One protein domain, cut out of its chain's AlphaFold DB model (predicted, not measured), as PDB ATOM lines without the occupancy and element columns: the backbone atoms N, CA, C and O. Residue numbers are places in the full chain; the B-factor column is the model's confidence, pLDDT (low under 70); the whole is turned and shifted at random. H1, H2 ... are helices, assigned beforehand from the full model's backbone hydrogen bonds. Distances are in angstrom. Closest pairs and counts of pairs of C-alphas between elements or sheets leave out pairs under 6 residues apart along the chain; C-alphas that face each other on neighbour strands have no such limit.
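What this domain is: This is residues 150 to 240 of the 240 residues of an uncharacterized protein of Candidatus Atribacteria bacterium (UniProt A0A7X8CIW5). A short helix, H1, is the meeting point of three crossed helices: H3 packs steeply across it, and the long H2 meets it near one end and runs away as an arm, while the tiny H4 packs on H1 near Ser 172. The link of residues 194 to 206 folds back from the far end of H2 to H3, and a tail without a named element, residues 226 to 240, follows H4. The printed part has 91 residues with four named helices, H1 to H4 in order, and no named strand; it is all helix in class, though under half of its residues, 44, are in named elements. It is only just compact, close to loose, with a radius of gyration of the C-alphas of 14.3 A, and its outline is flat, 44 by 39 by 20 A.

Where its parts are: Residues 150 to 163 hold no named element. H1 is residues 164 to 173, 14.0 A long, beginning at C-alpha 164 (14.137, -20.463, 46.481). H2 is residues 175 to 193, 25.8 A, H3 residues 207 to 216, 14.3 A, and H4 residues 221 to 225, 6.1 A, ending at C-alpha 225 (15.161, -33.207, 48.999).

How they stand to each other: H1 is the hub. It touches H2, which meets it with residues 177 to 179 alone, at a steep tilt of 55 degrees, opposite ways; the closest C-alphas, of Ala 171 and Phe 178, are 5.3 A apart. H1 touches H3 at a steep tilt of 60 degrees, the same way, with the C-alphas of Leu 168 and Ala 214 closest at 5.8 A. H1 touches H4, with the C-alphas of Ser 172 and Pro 221 closest at 6.4 A. H2 and H3 form a helical hairpin at a steep tilt of 42 degrees, opposite ways; H2 touches H3 with residues 181 to 185 alone, and the C-alphas of Gln 182 and Met 207 are closest at 5.3 A. H4 is apart from H2 and H3. Every O i to N i+4 pair is within hydrogen-bond range in H1, H3 and H4, and 14 of 15 are in H2.

The domain as a whole: The C-alphas farthest apart, of Ile 194 and Thr 227, are 43.6 A apart. The printed part has no cut; the link H2 to H3 is long, the other two tight. The mean pLDDT of the printed part is 79.4, and residues 194 to 195 and 218 to 240 are under 70.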
ATOM      1  N   TYR A 150      19.136 -29.165  43.619       90.50
ATOM      2  CA  TYR A 150      19.390 -27.768  43.280       90.50
ATOM      3  C   TYR A 150      19.414 -27.473  41.778       90.50
ATOM      4  O   TYR A 150      19.407 -26.305  41.397       90.50
ATOM      5  N   MET A 151      19.434 -28.486  40.907       88.94
ATOM      6  CA  MET A 151      19.538 -28.310  39.452       88.94
ATOM      7  C   MET A 151      18.673 -29.300  38.665       88.94
ATOM      8  O   MET A 151      19.043 -29.733  37.578       88.94
ATOM      9  N   LYS A 152      17.472 -29.612  39.164       80.38
ATOM     10  CA  LYS A 152      16.543 -30.595  38.563       80.38
ATOM     11  C   LYS A 152      16.270 -30.389  37.071       80.38
ATOM     12  O   LYS A 152      15.967 -31.333  36.350       80.38
ATOM     13  N   ARG A 153      16.353 -29.143  36.601       77.50
ATOM     14  CA  ARG A 153      16.127 -28.770  35.195       77.50
ATOM     15  C   ARG A 153      17.401 -28.717  34.345       77.50
ATOM     16  O   ARG A 153      17.298 -28.375  33.173       77.50
ATOM     17  N   GLY A 154      18.571 -28.994  34.922       83.75
ATOM     18  CA  GLY A 154      19.866 -28.856  34.252       83.75
ATOM     19  C   GLY A 154      20.164 -27.421  33.798       83.75
ATOM     20  O   GLY A 154      20.708 -27.223  32.719       83.75
ATOM     21  N   GLY A 155      19.710 -26.419  34.559       85.38
ATOM     22  CA  GLY A 155      19.988 -25.004  34.278       85.38
ATOM     23  C   GLY A 155      21.312 -24.536  34.884       85.38
ATOM     24  O   GLY A 155      21.932 -25.282  35.626       85.38
ATOM     25  N   CYS A 156      21.701 -23.287  34.626       93.25
ATOM     26  CA  CYS A 156      22.942 -22.714  35.152       93.25
ATOM     27  C   CYS A 156      22.906 -22.455  36.673       93.25
ATOM     28  O   CYS A 156      21.829 -22.329  37.276       93.25
ATOM     29  N   ILE A 157      24.091 -22.307  37.273       97.00
ATOM     30  CA  ILE A 157      24.316 -22.108  38.715       97.00
ATOM     31  C   ILE A 157      23.498 -20.918  39.249       97.00
ATOM     32  O   ILE A 157      22.764 -21.041  40.229       97.00
ATOM     33  N   GLY A 158      23.551 -19.773  38.561       95.38
ATOM     34  CA  GLY A 158      22.823 -18.549  38.917       95.38
ATOM     35  C   GLY A 158      21.535 -18.308  38.124       95.38
ATOM     36  O   GLY A 158      21.193 -17.172  37.819       95.38
ATOM     37  N   CYS A 159      20.817 -19.339  37.683       94.44
ATOM     38  CA  CYS A 159      19.621 -19.087  36.879       94.44
ATOM     39  C   CYS A 159      18.537 -18.344  37.686       94.44
ATOM     40  O   CYS A 159      18.032 -18.879  38.665       94.44
ATOM     41  N   TYR A 160      18.062 -17.182  37.223       92.38
ATOM     42  CA  TYR A 160      16.957 -16.450  37.874       92.38
ATOM     43  C   TYR A 160      15.619 -17.222  37.888       92.38
ATOM     44  O   TYR A 160      14.718 -16.911  38.669       92.38
ATOM     45  N   TYR A 161      15.483 -18.255  37.046       90.31
ATOM     46  CA  TYR A 161      14.359 -19.193  37.103       90.31
ATOM     47  C   TYR A 161      14.464 -20.190  38.260       90.31
ATOM     48  O   TYR A 161      13.468 -20.863  38.538       90.31
ATOM     49  N   LYS A 162      15.644 -20.368  38.868       91.38
ATOM     50  CA  LYS A 162      15.866 -21.287  39.987       91.38
ATOM     51  C   LYS A 162      15.014 -20.818  41.173       91.38
ATOM     52  O   LYS A 162      14.968 -19.632  41.496       91.38
ATOM     53  N   SER A 163      14.251 -21.741  41.744       90.38
ATOM     54  CA  SER A 163      13.362 -21.471  42.873       90.38
ATOM     55  C   SER A 163      14.151 -21.276  44.165       90.38
ATOM     56  O   SER A 163      15.279 -21.747  44.295       90.38
ATOM     57  N   ASP A 164      13.529 -20.649  45.159       90.44
ATOM     58  CA  ASP A 164      14.137 -20.463  46.481       90.44
ATOM     59  C   ASP A 164      14.500 -21.813  47.115       90.44
ATOM     60  O   ASP A 164      15.551 -21.942  47.726       90.44
ATOM     61  N   LYS A 165      13.682 -22.852  46.886       89.31
ATOM     62  CA  LYS A 165      13.958 -24.222  47.347       89.31
ATOM     63  C   LYS A 165      15.178 -24.839  46.665       89.31
ATOM     64  O   LYS A 165      15.932 -25.543  47.324       89.31
ATOM     65  N   GLU A 166      15.360 -24.602  45.366       92.19
ATOM     66  CA  GLU A 166      16.553 -25.055  44.639       92.19
ATOM     67  C   GLU A 166      17.805 -24.304  45.130       92.19
ATOM     68  O   GLU A 166      18.848 -24.926  45.295       92.19
ATOM     69  N   TYR A 167      17.709 -23.000  45.421       94.00
ATOM     70  CA  TYR A 167      18.811 -22.238  46.023       94.00
ATOM     71  C   TYR A 167      19.124 -22.676  47.459       94.00
ATOM     72  O   TYR A 167      20.295 -22.796  47.800       94.00
ATOM     73  N   LEU A 168      18.110 -22.971  48.275       92.81
ATOM     74  CA  LEU A 168      18.271 -23.508  49.629       92.81
ATOM     75  C   LEU A 168      18.953 -24.887  49.609       92.81
ATOM     76  O   LEU A 168      19.905 -25.131  50.354       92.81
ATOM     77  N   ALA A 169      18.533 -25.762  48.687       91.81
ATOM     78  CA  ALA A 169      19.202 -27.036  48.442       91.81
ATOM     79  C   ALA A 169      20.661 -26.826  48.008       91.81
ATOM     80  O   ALA A 169      21.540 -27.539  48.480       91.81
ATOM     81  N   MET A 170      20.934 -25.838  47.149       94.38
ATOM     82  CA  MET A 170      22.289 -25.526  46.684       94.38
ATOM     83  C   MET A 170      23.170 -25.012  47.820       94.38
ATOM     84  O   MET A 170      24.287 -25.481  47.965       94.38
ATOM     85  N   ALA A 171      22.662 -24.111  48.665       94.75
ATOM     86  CA  ALA A 171      23.384 -23.599  49.830       94.75
ATOM     87  C   ALA A 171      23.836 -24.719  50.775       94.75
ATOM     88  O   ALA A 171      24.891 -24.610  51.394       94.75
ATOM     89  N   SER A 172      23.044 -25.790  50.855       91.56
ATOM     90  CA  SER A 172      23.291 -26.908  51.760       91.56
ATOM     91  C   SER A 172      24.152 -28.010  51.132       91.56
ATOM     92  O   SER A 172      25.092 -28.489  51.754       91.56
ATOM     93  N   LEU A 173      23.836 -28.416  49.898       91.56
ATOM     94  CA  LEU A 173      24.464 -29.554  49.210       91.56
ATOM     95  C   LEU A 173      25.681 -29.155  48.368       91.56
ATOM     96  O   LEU A 173      26.562 -29.976  48.131       91.56
ATOM     97  N   ASN A 174      25.729 -27.910  47.890       94.50
ATOM     98  CA  ASN A 174      26.821 -27.381  47.076       94.50
ATOM     99  C   ASN A 174      27.132 -25.915  47.451       94.50
ATOM    100  O   ASN A 174      26.906 -24.984  46.664       94.50
ATOM    101  N   PRO A 175      27.644 -25.682  48.677       95.50
ATOM    102  CA  PRO A 175      27.912 -24.337  49.181       95.50
ATOM    103  C   PRO A 175      28.946 -23.575  48.339       95.50
ATOM    104  O   PRO A 175      28.917 -22.345  48.308       95.50
ATOM    105  N   CYS A 176      29.836 -24.281  47.632       96.94
ATOM    106  CA  CYS A 176      30.832 -23.683  46.746       96.94
ATOM    107  C   CYS A 176      30.177 -22.964  45.562       96.94
ATOM    108  O   CYS A 176      30.434 -21.782  45.342       96.94
ATOM    109  N   GLU A 177      29.290 -23.636  44.825       97.25
ATOM    110  CA  GLU A 177      28.571 -23.003  43.715       97.25
ATOM    111  C   GLU A 177      27.543 -21.978  44.206       97.25
ATOM    112  O   GLU A 177      27.353 -20.938  43.573       97.25
ATOM    113  N   PHE A 178      26.931 -22.208  45.373       97.50
ATOM    114  CA  PHE A 178      26.086 -21.202  46.016       97.50
ATOM    115  C   PHE A 178      26.844 -19.899  46.295       97.50
ATOM    116  O   PHE A 178      26.332 -18.816  46.002       97.50
ATOM    117  N   LYS A 179      28.082 -19.993  46.800       97.88
ATOM    118  CA  LYS A 179      28.931 -18.829  47.081       97.88
ATOM    119  C   LYS A 179      29.186 -17.989  45.829       97.88
ATOM    120  O   LYS A 179      29.143 -16.771  45.921       97.88
ATOM    121  N   ILE A 180      29.348 -18.606  44.656       97.88
ATOM    122  CA  ILE A 180      29.508 -17.872  43.385       97.88
ATOM    123  C   ILE A 180      28.308 -16.946  43.135       97.88
ATOM    124  O   ILE A 180      28.478 -15.789  42.752       97.88
ATOM    125  N   VAL A 181      27.086 -17.442  43.353       97.69
ATOM    126  CA  VAL A 181      25.862 -16.651  43.160       97.69
ATOM    127  C   VAL A 181      25.732 -15.564  44.220       97.69
ATOM    128  O   VAL A 181      25.388 -14.431  43.882       97.69
ATOM    129  N   GLN A 182      26.028 -15.904  45.479       97.44
ATOM    130  CA  GLN A 182      26.049 -14.955  46.591       97.44
ATOM    131  C   GLN A 182      26.981 -13.774  46.284       97.44
ATOM    132  O   GLN A 182      26.565 -12.626  46.409       97.44
ATOM    133  N   ASP A 183      28.188 -14.052  45.796       97.62
ATOM    134  CA  ASP A 183      29.215 -13.036  45.546       97.62
ATOM    135  C   ASP A 183      28.826 -12.094  44.416       97.62
ATOM    136  O   ASP A 183      29.054 -10.891  44.501       97.62
ATOM    137  N   ILE A 184      28.186 -12.621  43.369       97.31
ATOM    138  CA  ILE A 184      27.647 -11.786  42.294       97.31
ATOM    139  C   ILE A 184      26.533 -10.873  42.828       97.31
ATOM    140  O   ILE A 184      26.477  -9.702  42.461       97.31
ATOM    141  N   GLU A 185      25.630 -11.382  43.674       96.75
ATOM    142  CA  GLU A 185      24.564 -10.556  44.257       96.75
ATOM    143  C   GLU A 185      25.125  -9.465  45.184       96.75
ATOM    144  O   GLU A 185      24.644  -8.329  45.150       96.75
ATOM    145  N   GLU A 186      26.144  -9.781  45.982       94.88
ATOM    146  CA  GLU A 186      26.813  -8.838  46.884       94.88
ATOM    147  C   GLU A 186      27.556  -7.742  46.106       94.88
ATOM    148  O   GLU A 186      27.298  -6.561  46.337       94.88
ATOM    149  N   GLU A 187      28.360  -8.105  45.103       94.75
ATOM    150  CA  GLU A 187      29.094  -7.163  44.242       94.75
ATOM    151  C   GLU A 187      28.147  -6.193  43.509       94.75
ATOM    152  O   GLU A 187      28.370  -4.979  43.457       94.75
ATOM    153  N   LEU A 188      27.021  -6.700  42.996       94.62
ATOM    154  CA  LEU A 188      25.996  -5.852  42.385       94.62
ATOM    155  C   LEU A 188      25.372  -4.889  43.402       94.62
ATOM    156  O   LEU A 188      25.165  -3.714  43.088       94.62
ATOM    157  N   ASN A 189      25.078  -5.348  44.619       92.88
ATOM    158  CA  ASN A 189      24.547  -4.479  45.668       92.88
ATOM    159  C   ASN A 189      25.548  -3.408  46.105       92.88
ATOM    160  O   ASN A 189      25.132  -2.275  46.334       92.88
ATOM    161  N   GLU A 190      26.846  -3.702  46.167       90.19
ATOM    162  CA  GLU A 190      27.877  -2.691  46.437       90.19
ATOM    163  C   GLU A 190      27.854  -1.574  45.382       90.19
ATOM    164  O   GLU A 190      27.804  -0.386  45.719       90.19
ATOM    165  N   TYR A 191      27.761  -1.938  44.101       88.12
ATOM    166  CA  TYR A 191      27.642  -0.978  43.003       88.12
ATOM    167  C   TYR A 191      26.327  -0.176  43.022       88.12
ATOM    168  O   TYR A 191      26.300   1.015  42.676       88.12
ATOM    169  N   PHE A 192      25.212  -0.805  43.401       87.50
ATOM    170  CA  PHE A 192      23.904  -0.147  43.456       87.50
ATOM    171  C   PHE A 192      23.677   0.665  44.733       87.50
ATOM    172  O   PHE A 192      22.944   1.658  44.673       87.50
ATOM    173  N   ASN A 193      24.352   0.346  45.838       77.75
ATOM    174  CA  ASN A 193      24.322   1.130  47.075       77.75
ATOM    175  C   ASN A 193      24.800   2.564  46.830       77.75
ATOM    176  O   ASN A 193      24.152   3.514  47.272       77.75
ATOM    177  N   ILE A 194      25.842   2.739  46.009       68.56
ATOM    178  CA  ILE A 194      26.313   4.057  45.543       68.56
ATOM    179  C   ILE A 194      25.182   4.836  44.843       68.56
ATOM    180  O   ILE A 194      25.113   6.062  44.907       68.56
ATOM    181  N   ARG A 195      24.249   4.125  44.203       69.12
ATOM    182  CA  ARG A 195      23.107   4.679  43.461       69.12
ATOM    183  C   ARG A 195      21.795   4.673  44.247       69.12
ATOM    184  O   ARG A 195      20.757   4.957  43.650       69.12
ATOM    185  N   LYS A 196      21.821   4.351  45.548       74.75
ATOM    186  CA  LYS A 196      20.632   4.182  46.407       74.75
ATOM    187  C   LYS A 196      19.597   3.209  45.819       74.75
ATOM    188  O   LYS A 196      18.392   3.421  45.945       74.75
ATOM    189  N   LYS A 197      20.067   2.162  45.138       78.38
ATOM    190  CA  LYS A 197      19.239   1.087  44.582       78.38
ATOM    191  C   LYS A 197      19.599  -0.231  45.254       78.38
ATOM    192  O   LYS A 197      20.743  -0.441  45.636       78.38
ATOM    193  N   PHE A 198      18.610  -1.106  45.375       83.12
ATOM    194  CA  PHE A 198      18.768  -2.449  45.915       83.12
ATOM    195  C   PHE A 198      18.592  -3.479  44.799       83.12
ATOM    196  O   PHE A 198      17.754  -3.286  43.913       83.12
ATOM    197  N   PHE A 199      19.360  -4.566  44.848       88.75
ATOM    198  CA  PHE A 199      19.275  -5.661  43.891       88.75
ATOM    199  C   PHE A 199      19.155  -7.011  44.604       88.75
ATOM    200  O   PHE A 199      19.851  -7.288  45.576       88.75
ATOM    201  N   SER A 200      18.305  -7.888  44.078       91.12
ATOM    202  CA  SER A 200      18.374  -9.313  44.378       91.12
ATOM    203  C   SER A 200      18.009 -10.121  43.143       91.12
ATOM    204  O   SER A 200      17.160  -9.718  42.344       91.12
ATOM    205  N   ILE A 201      18.668 -11.266  42.987       92.81
ATOM    206  CA  ILE A 201      18.426 -12.222  41.905       92.81
ATOM    207  C   ILE A 201      17.021 -12.816  42.038       92.81
ATOM    208  O   ILE A 201      16.345 -13.073  41.037       92.81
ATOM    209  N   ARG A 202      16.573 -13.028  43.280       91.38
ATOM    210  CA  ARG A 202      15.240 -13.531  43.600       91.38
ATOM    211  C   ARG A 202      14.390 -12.394  44.164       91.38
ATOM    212  O   ARG A 202      14.839 -11.665  45.038       91.38
ATOM    213  N   PRO A 203      13.131 -12.247  43.721       86.88
ATOM    214  CA  PRO A 203      12.257 -11.200  44.249       86.88
ATOM    215  C   PRO A 203      11.845 -11.448  45.708       86.88
ATOM    216  O   PRO A 203      11.326 -10.549  46.360       86.88
ATOM    217  N   THR A 204      12.028 -12.672  46.203       87.69
ATOM    218  CA  THR A 204      11.529 -13.149  47.495       87.69
ATOM    219  C   THR A 204      12.550 -13.033  48.624       87.69
ATOM    220  O   THR A 204      12.168 -12.678  49.735       87.69
ATOM    221  N   LYS A 205      13.824 -13.360  48.372       91.06
ATOM    222  CA  LYS A 205      14.888 -13.442  49.387       91.06
ATOM    223  C   LYS A 205      16.254 -13.185  48.759       91.06
ATOM    224  O   LYS A 205      16.483 -13.594  47.624       91.06
ATOM    225  N   ARG A 206      17.183 -12.602  49.519       94.75
ATOM    226  CA  ARG A 206      18.593 -12.544  49.106       94.75
ATOM    227  C   ARG A 206      19.289 -13.874  49.315       94.75
ATOM    228  O   ARG A 206      18.906 -14.659  50.181       94.75
ATOM    229  N   MET A 207      20.402 -14.054  48.618       96.25
ATOM    230  CA  MET A 207      21.289 -15.199  48.808       96.25
ATOM    231  C   MET A 207      21.806 -15.284  50.247       96.25
ATOM    232  O   MET A 207      21.841 -16.369  50.819       96.25
ATOM    233  N   ARG A 208      22.120 -14.154  50.890       95.00
ATOM    234  CA  ARG A 208      22.525 -14.158  52.307       95.00
ATOM    235  C   ARG A 208      21.426 -14.708  53.232       95.00
ATOM    236  O   ARG A 208      21.717 -15.508  54.111       95.00
ATOM    237  N   ASP A 209      20.170 -14.335  52.976       94.50
ATOM    238  CA  ASP A 209      19.032 -14.729  53.807       94.50
ATOM    239  C   ASP A 209      18.727 -16.233  53.574       94.50
ATOM    240  O   ASP A 209      18.450 -16.973  54.513       94.50
ATOM    241  N   ILE A 210      18.884 -16.721  52.331       94.62
ATOM    242  CA  ILE A 210      18.795 -18.155  51.985       94.62
ATOM    243  C   ILE A 210      19.908 -18.970  52.662       94.62
ATOM    244  O   ILE A 210      19.673 -20.096  53.095       94.62
ATOM    245  N   LYS A 211      21.124 -18.426  52.758       94.56
ATOM    246  CA  LYS A 211      22.249 -19.093  53.425       94.56
ATOM    247  C   LYS A 211      22.007 -19.257  54.923       94.56
ATOM    248  O   LYS A 211      22.278 -20.321  55.468       94.56
ATOM    249  N   GLU A 212      21.499 -18.219  55.581       93.62
ATOM    250  CA  GLU A 212      21.127 -18.277  57.000       93.62
ATOM    251  C   GLU A 212      20.017 -19.311  57.243       93.62
ATOM    252  O   GLU A 212      20.104 -20.110  58.176       93.62
ATOM    253  N   GLU A 213      19.015 -19.363  56.363       91.88
ATOM    254  CA  GLU A 213      17.961 -20.385  56.396       91.88
ATOM    255  C   GLU A 213      18.522 -21.806  56.216       91.88
ATOM    256  O   GLU A 213      18.135 -22.716  56.946       91.88
ATOM    257  N   ALA A 214      19.480 -22.000  55.302       88.38
ATOM    258  CA  ALA A 214      20.148 -23.287  55.105       88.38
ATOM    259  C   ALA A 214      20.888 -23.758  56.367       88.38
ATOM    260  O   ALA A 214      20.799 -24.925  56.737       88.38
ATOM    261  N   LEU A 215      21.591 -22.843  57.044       85.94
ATOM    262  CA  LEU A 215      22.368 -23.136  58.255       85.94
ATOM    263  C   LEU A 215      21.493 -23.409  59.485       85.94
ATOM    264  O   LEU A 215      21.928 -24.096  60.405       85.94
ATOM    265  N   THR A 216      20.288 -22.844  59.522       83.81
ATOM    266  CA  THR A 216      19.353 -22.969  60.652       83.81
ATOM    267  C   THR A 216      18.329 -24.089  60.471       83.81
ATOM    268  O   THR A 216      17.600 -24.412  61.411       83.81
ATOM    269  N   SER A 217      18.277 -24.709  59.288       77.06
ATOM    270  CA  SER A 217      17.417 -25.858  59.017       77.06
ATOM    271  C   SER A 217      17.810 -27.055  59.890       77.06
ATOM    272  O   SER A 217      18.938 -27.534  59.842       77.06
ATOM    273  N   LEU A 218      16.848 -27.570  60.661       60.50
ATOM    274  CA  LEU A 218      17.015 -28.736  61.544       60.50
ATOM    275  C   LEU A 218      17.070 -30.079  60.796       60.50
ATOM    276  O   LEU A 218      17.316 -31.110  61.415       60.50
ATOM    277  N   PHE A 219      16.799 -30.084  59.490       63.50
ATOM    278  CA  PHE A 219      16.721 -31.299  58.683       63.50
ATOM    279  C   PHE A 219      17.963 -31.481  57.811       63.50
ATOM    280  O   PHE A 219      18.425 -30.523  57.183       63.50
ATOM    281  N   ASN A 220      18.442 -32.726  57.706       61.53
ATOM    282  CA  ASN A 220      19.515 -33.082  56.785       61.53
ATOM    283  C   ASN A 220      19.057 -32.838  55.333       61.53
ATOM    284  O   ASN A 220      17.994 -33.323  54.934       61.53
ATOM    285  N   PRO A 221      19.843 -32.128  54.506       55.91
ATOM    286  CA  PRO A 221      19.471 -31.809  53.126       55.91
ATOM    287  C   PRO A 221      19.131 -33.043  52.272       55.91
ATOM    288  O   PRO A 221      18.255 -32.993  51.411       55.91
ATOM    289  N   GLU A 222      19.781 -34.175  52.530       54.47
ATOM    290  CA  GLU A 222      19.526 -35.439  51.828       54.47
ATOM    291  C   GLU A 222      18.120 -35.995  52.121       54.47
ATOM    292  O   GLU A 222      17.454 -36.498  51.218       54.47
ATOM    293  N   GLU A 223      17.617 -35.816  53.345       55.25
ATOM    294  CA  GLU A 223      16.301 -36.303  53.787       55.25
ATOM    295  C   GLU A 223      15.148 -35.426  53.267       55.25
ATOM    296  O   GLU A 223      14.070 -35.926  52.945       55.25
ATOM    297  N   VAL A 224      15.368 -34.113  53.144       58.38
ATOM    298  CA  VAL A 224      14.333 -33.152  52.710       58.38
ATOM    299  C   VAL A 224      14.112 -33.191  51.200       58.38
ATOM    300  O   VAL A 224      12.997 -32.973  50.714       58.38
ATOM    301  N   TYR A 225      15.176 -33.433  50.439       54.84
ATOM    302  CA  TYR A 225      15.161 -33.207  48.999       54.84
ATOM    303  C   TYR A 225      15.153 -34.480  48.141       54.84
ATOM    304  O   TYR A 225      14.889 -34.360  46.940       54.84
ATOM    305  N   ALA A 226      15.332 -35.673  48.727       48.72
ATOM    306  CA  ALA A 226      15.155 -36.962  48.045       48.72
ATOM    307  C   ALA A 226      13.723 -37.180  47.507       48.72
ATOM    308  O   ALA A 226      13.515 -37.916  46.545       48.72
ATOM    309  N   THR A 227      12.728 -36.504  48.089       45.00
ATOM    310  CA  THR A 227      11.300 -36.814  47.888       45.00
ATOM    311  C   THR A 227      10.600 -35.943  46.839       45.00
ATOM    312  O   THR A 227       9.424 -36.142  46.552       45.00
ATOM    313  N   ILE A 228      11.271 -34.950  46.249       47.19
ATOM    314  CA  ILE A 228      10.600 -33.956  45.392       47.19
ATOM    315  C   ILE A 228      11.025 -34.162  43.932       47.19
ATOM    316  O   ILE A 228      11.838 -33.396  43.425       47.19
ATOM    317  N   ASN A 229      10.494 -35.166  43.233       44.22
ATOM    318  CA  ASN A 229      10.821 -35.404  41.811       44.22
ATOM    319  C   ASN A 229       9.770 -34.906  40.800       44.22
ATOM    320  O   ASN A 229       9.980 -35.022  39.595       44.22
ATOM    321  N   ASP A 230       8.708 -34.235  41.251       45.00
ATOM    322  CA  ASP A 230       7.594 -33.844  40.374       45.00
ATOM    323  C   ASP A 230       7.653 -32.382  39.905       45.00
ATOM    324  O   ASP A 230       6.699 -31.619  40.056       45.00
ATOM    325  N   VAL A 231       8.766 -31.953  39.299       45.81
ATOM    326  CA  VAL A 231       8.757 -30.686  38.540       45.81
ATOM    327  C   VAL A 231       8.366 -30.989  37.095       45.81
ATOM    328  O   VAL A 231       9.196 -31.348  36.260       45.81
ATOM    329  N   THR A 232       7.071 -30.860  36.809       41.69
ATOM    330  CA  THR A 232       6.435 -31.235  35.534       41.69
ATOM    331  C   THR A 232       6.495 -30.161  34.450       41.69
ATOM    332  O   THR A 232       6.206 -30.464  33.296       41.69
ATOM    333  N   GLN A 233       6.909 -28.928  34.757       39.91
ATOM    334  CA  GLN A 233       6.916 -27.845  33.769       39.91
ATOM    335  C   GLN A 233       8.287 -27.177  33.644       39.91
ATOM    336  O   GLN A 233       8.775 -26.479  34.535       39.91
ATOM    337  N   CYS A 234       8.903 -27.362  32.472       41.44
ATOM    338  CA  CYS A 234       9.847 -26.385  31.948       41.44
ATOM    339  C   CYS A 234       9.075 -25.068  31.805       41.44
ATOM    340  O   CYS A 234       7.948 -25.085  31.318       41.44
ATOM    341  N   GLY A 235       9.634 -23.959  32.294       38.03
ATOM    342  CA  GLY A 235       8.915 -22.693  32.408       38.03
ATOM    343  C   GLY A 235       8.136 -22.357  31.136       38.03
ATOM    344  O   GLY A 235       8.722 -22.212  30.064       38.03
ATOM    345  N   VAL A 236       6.826 -22.180  31.307       36.03
ATOM    346  CA  VAL A 236       5.796 -21.765  30.331       36.03
ATOM    347  C   VAL A 236       6.112 -20.405  29.661       36.03
ATOM    348  O   VAL A 236       5.364 -19.890  28.843       36.03
ATOM    349  N   PHE A 237       7.275 -19.821  29.951       30.98
ATOM    350  CA  PHE A 237       7.681 -18.478  29.553       30.98
ATOM    351  C   PHE A 237       8.953 -18.476  28.700       30.98
ATOM    352  O   PHE A 237       9.774 -17.570  28.804       30.98
ATOM    353  N   CYS A 238       9.115 -19.471  27.822       35.56
ATOM    354  CA  CYS A 238      10.064 -19.389  26.704       35.56
ATOM    355  C   CYS A 238       9.534 -18.573  25.515       35.56
ATOM    356  O   CYS A 238      10.228 -18.475  24.508       35.56
ATOM    357  N   ASN A 239       8.373 -17.929  25.633       30.98
ATOM    358  CA  ASN A 239       7.916 -16.985  24.619       30.98
ATOM    359  C   ASN A 239       8.810 -15.735  24.644       30.98
ATOM    360  O   ASN A 239       9.259 -15.292  25.709       30.98
ATOM    361  N   ARG A 240       9.201 -15.270  23.456       34.38
ATOM    362  CA  ARG A 240       9.551 -13.863  23.240       34.38
ATOM    363  C   ARG A 240       8.268 -13.049  23.260       34.38
ATOM    364  O   ARG A 240       7.239 -13.614  22.831       34.38
TER     365      ARG A 240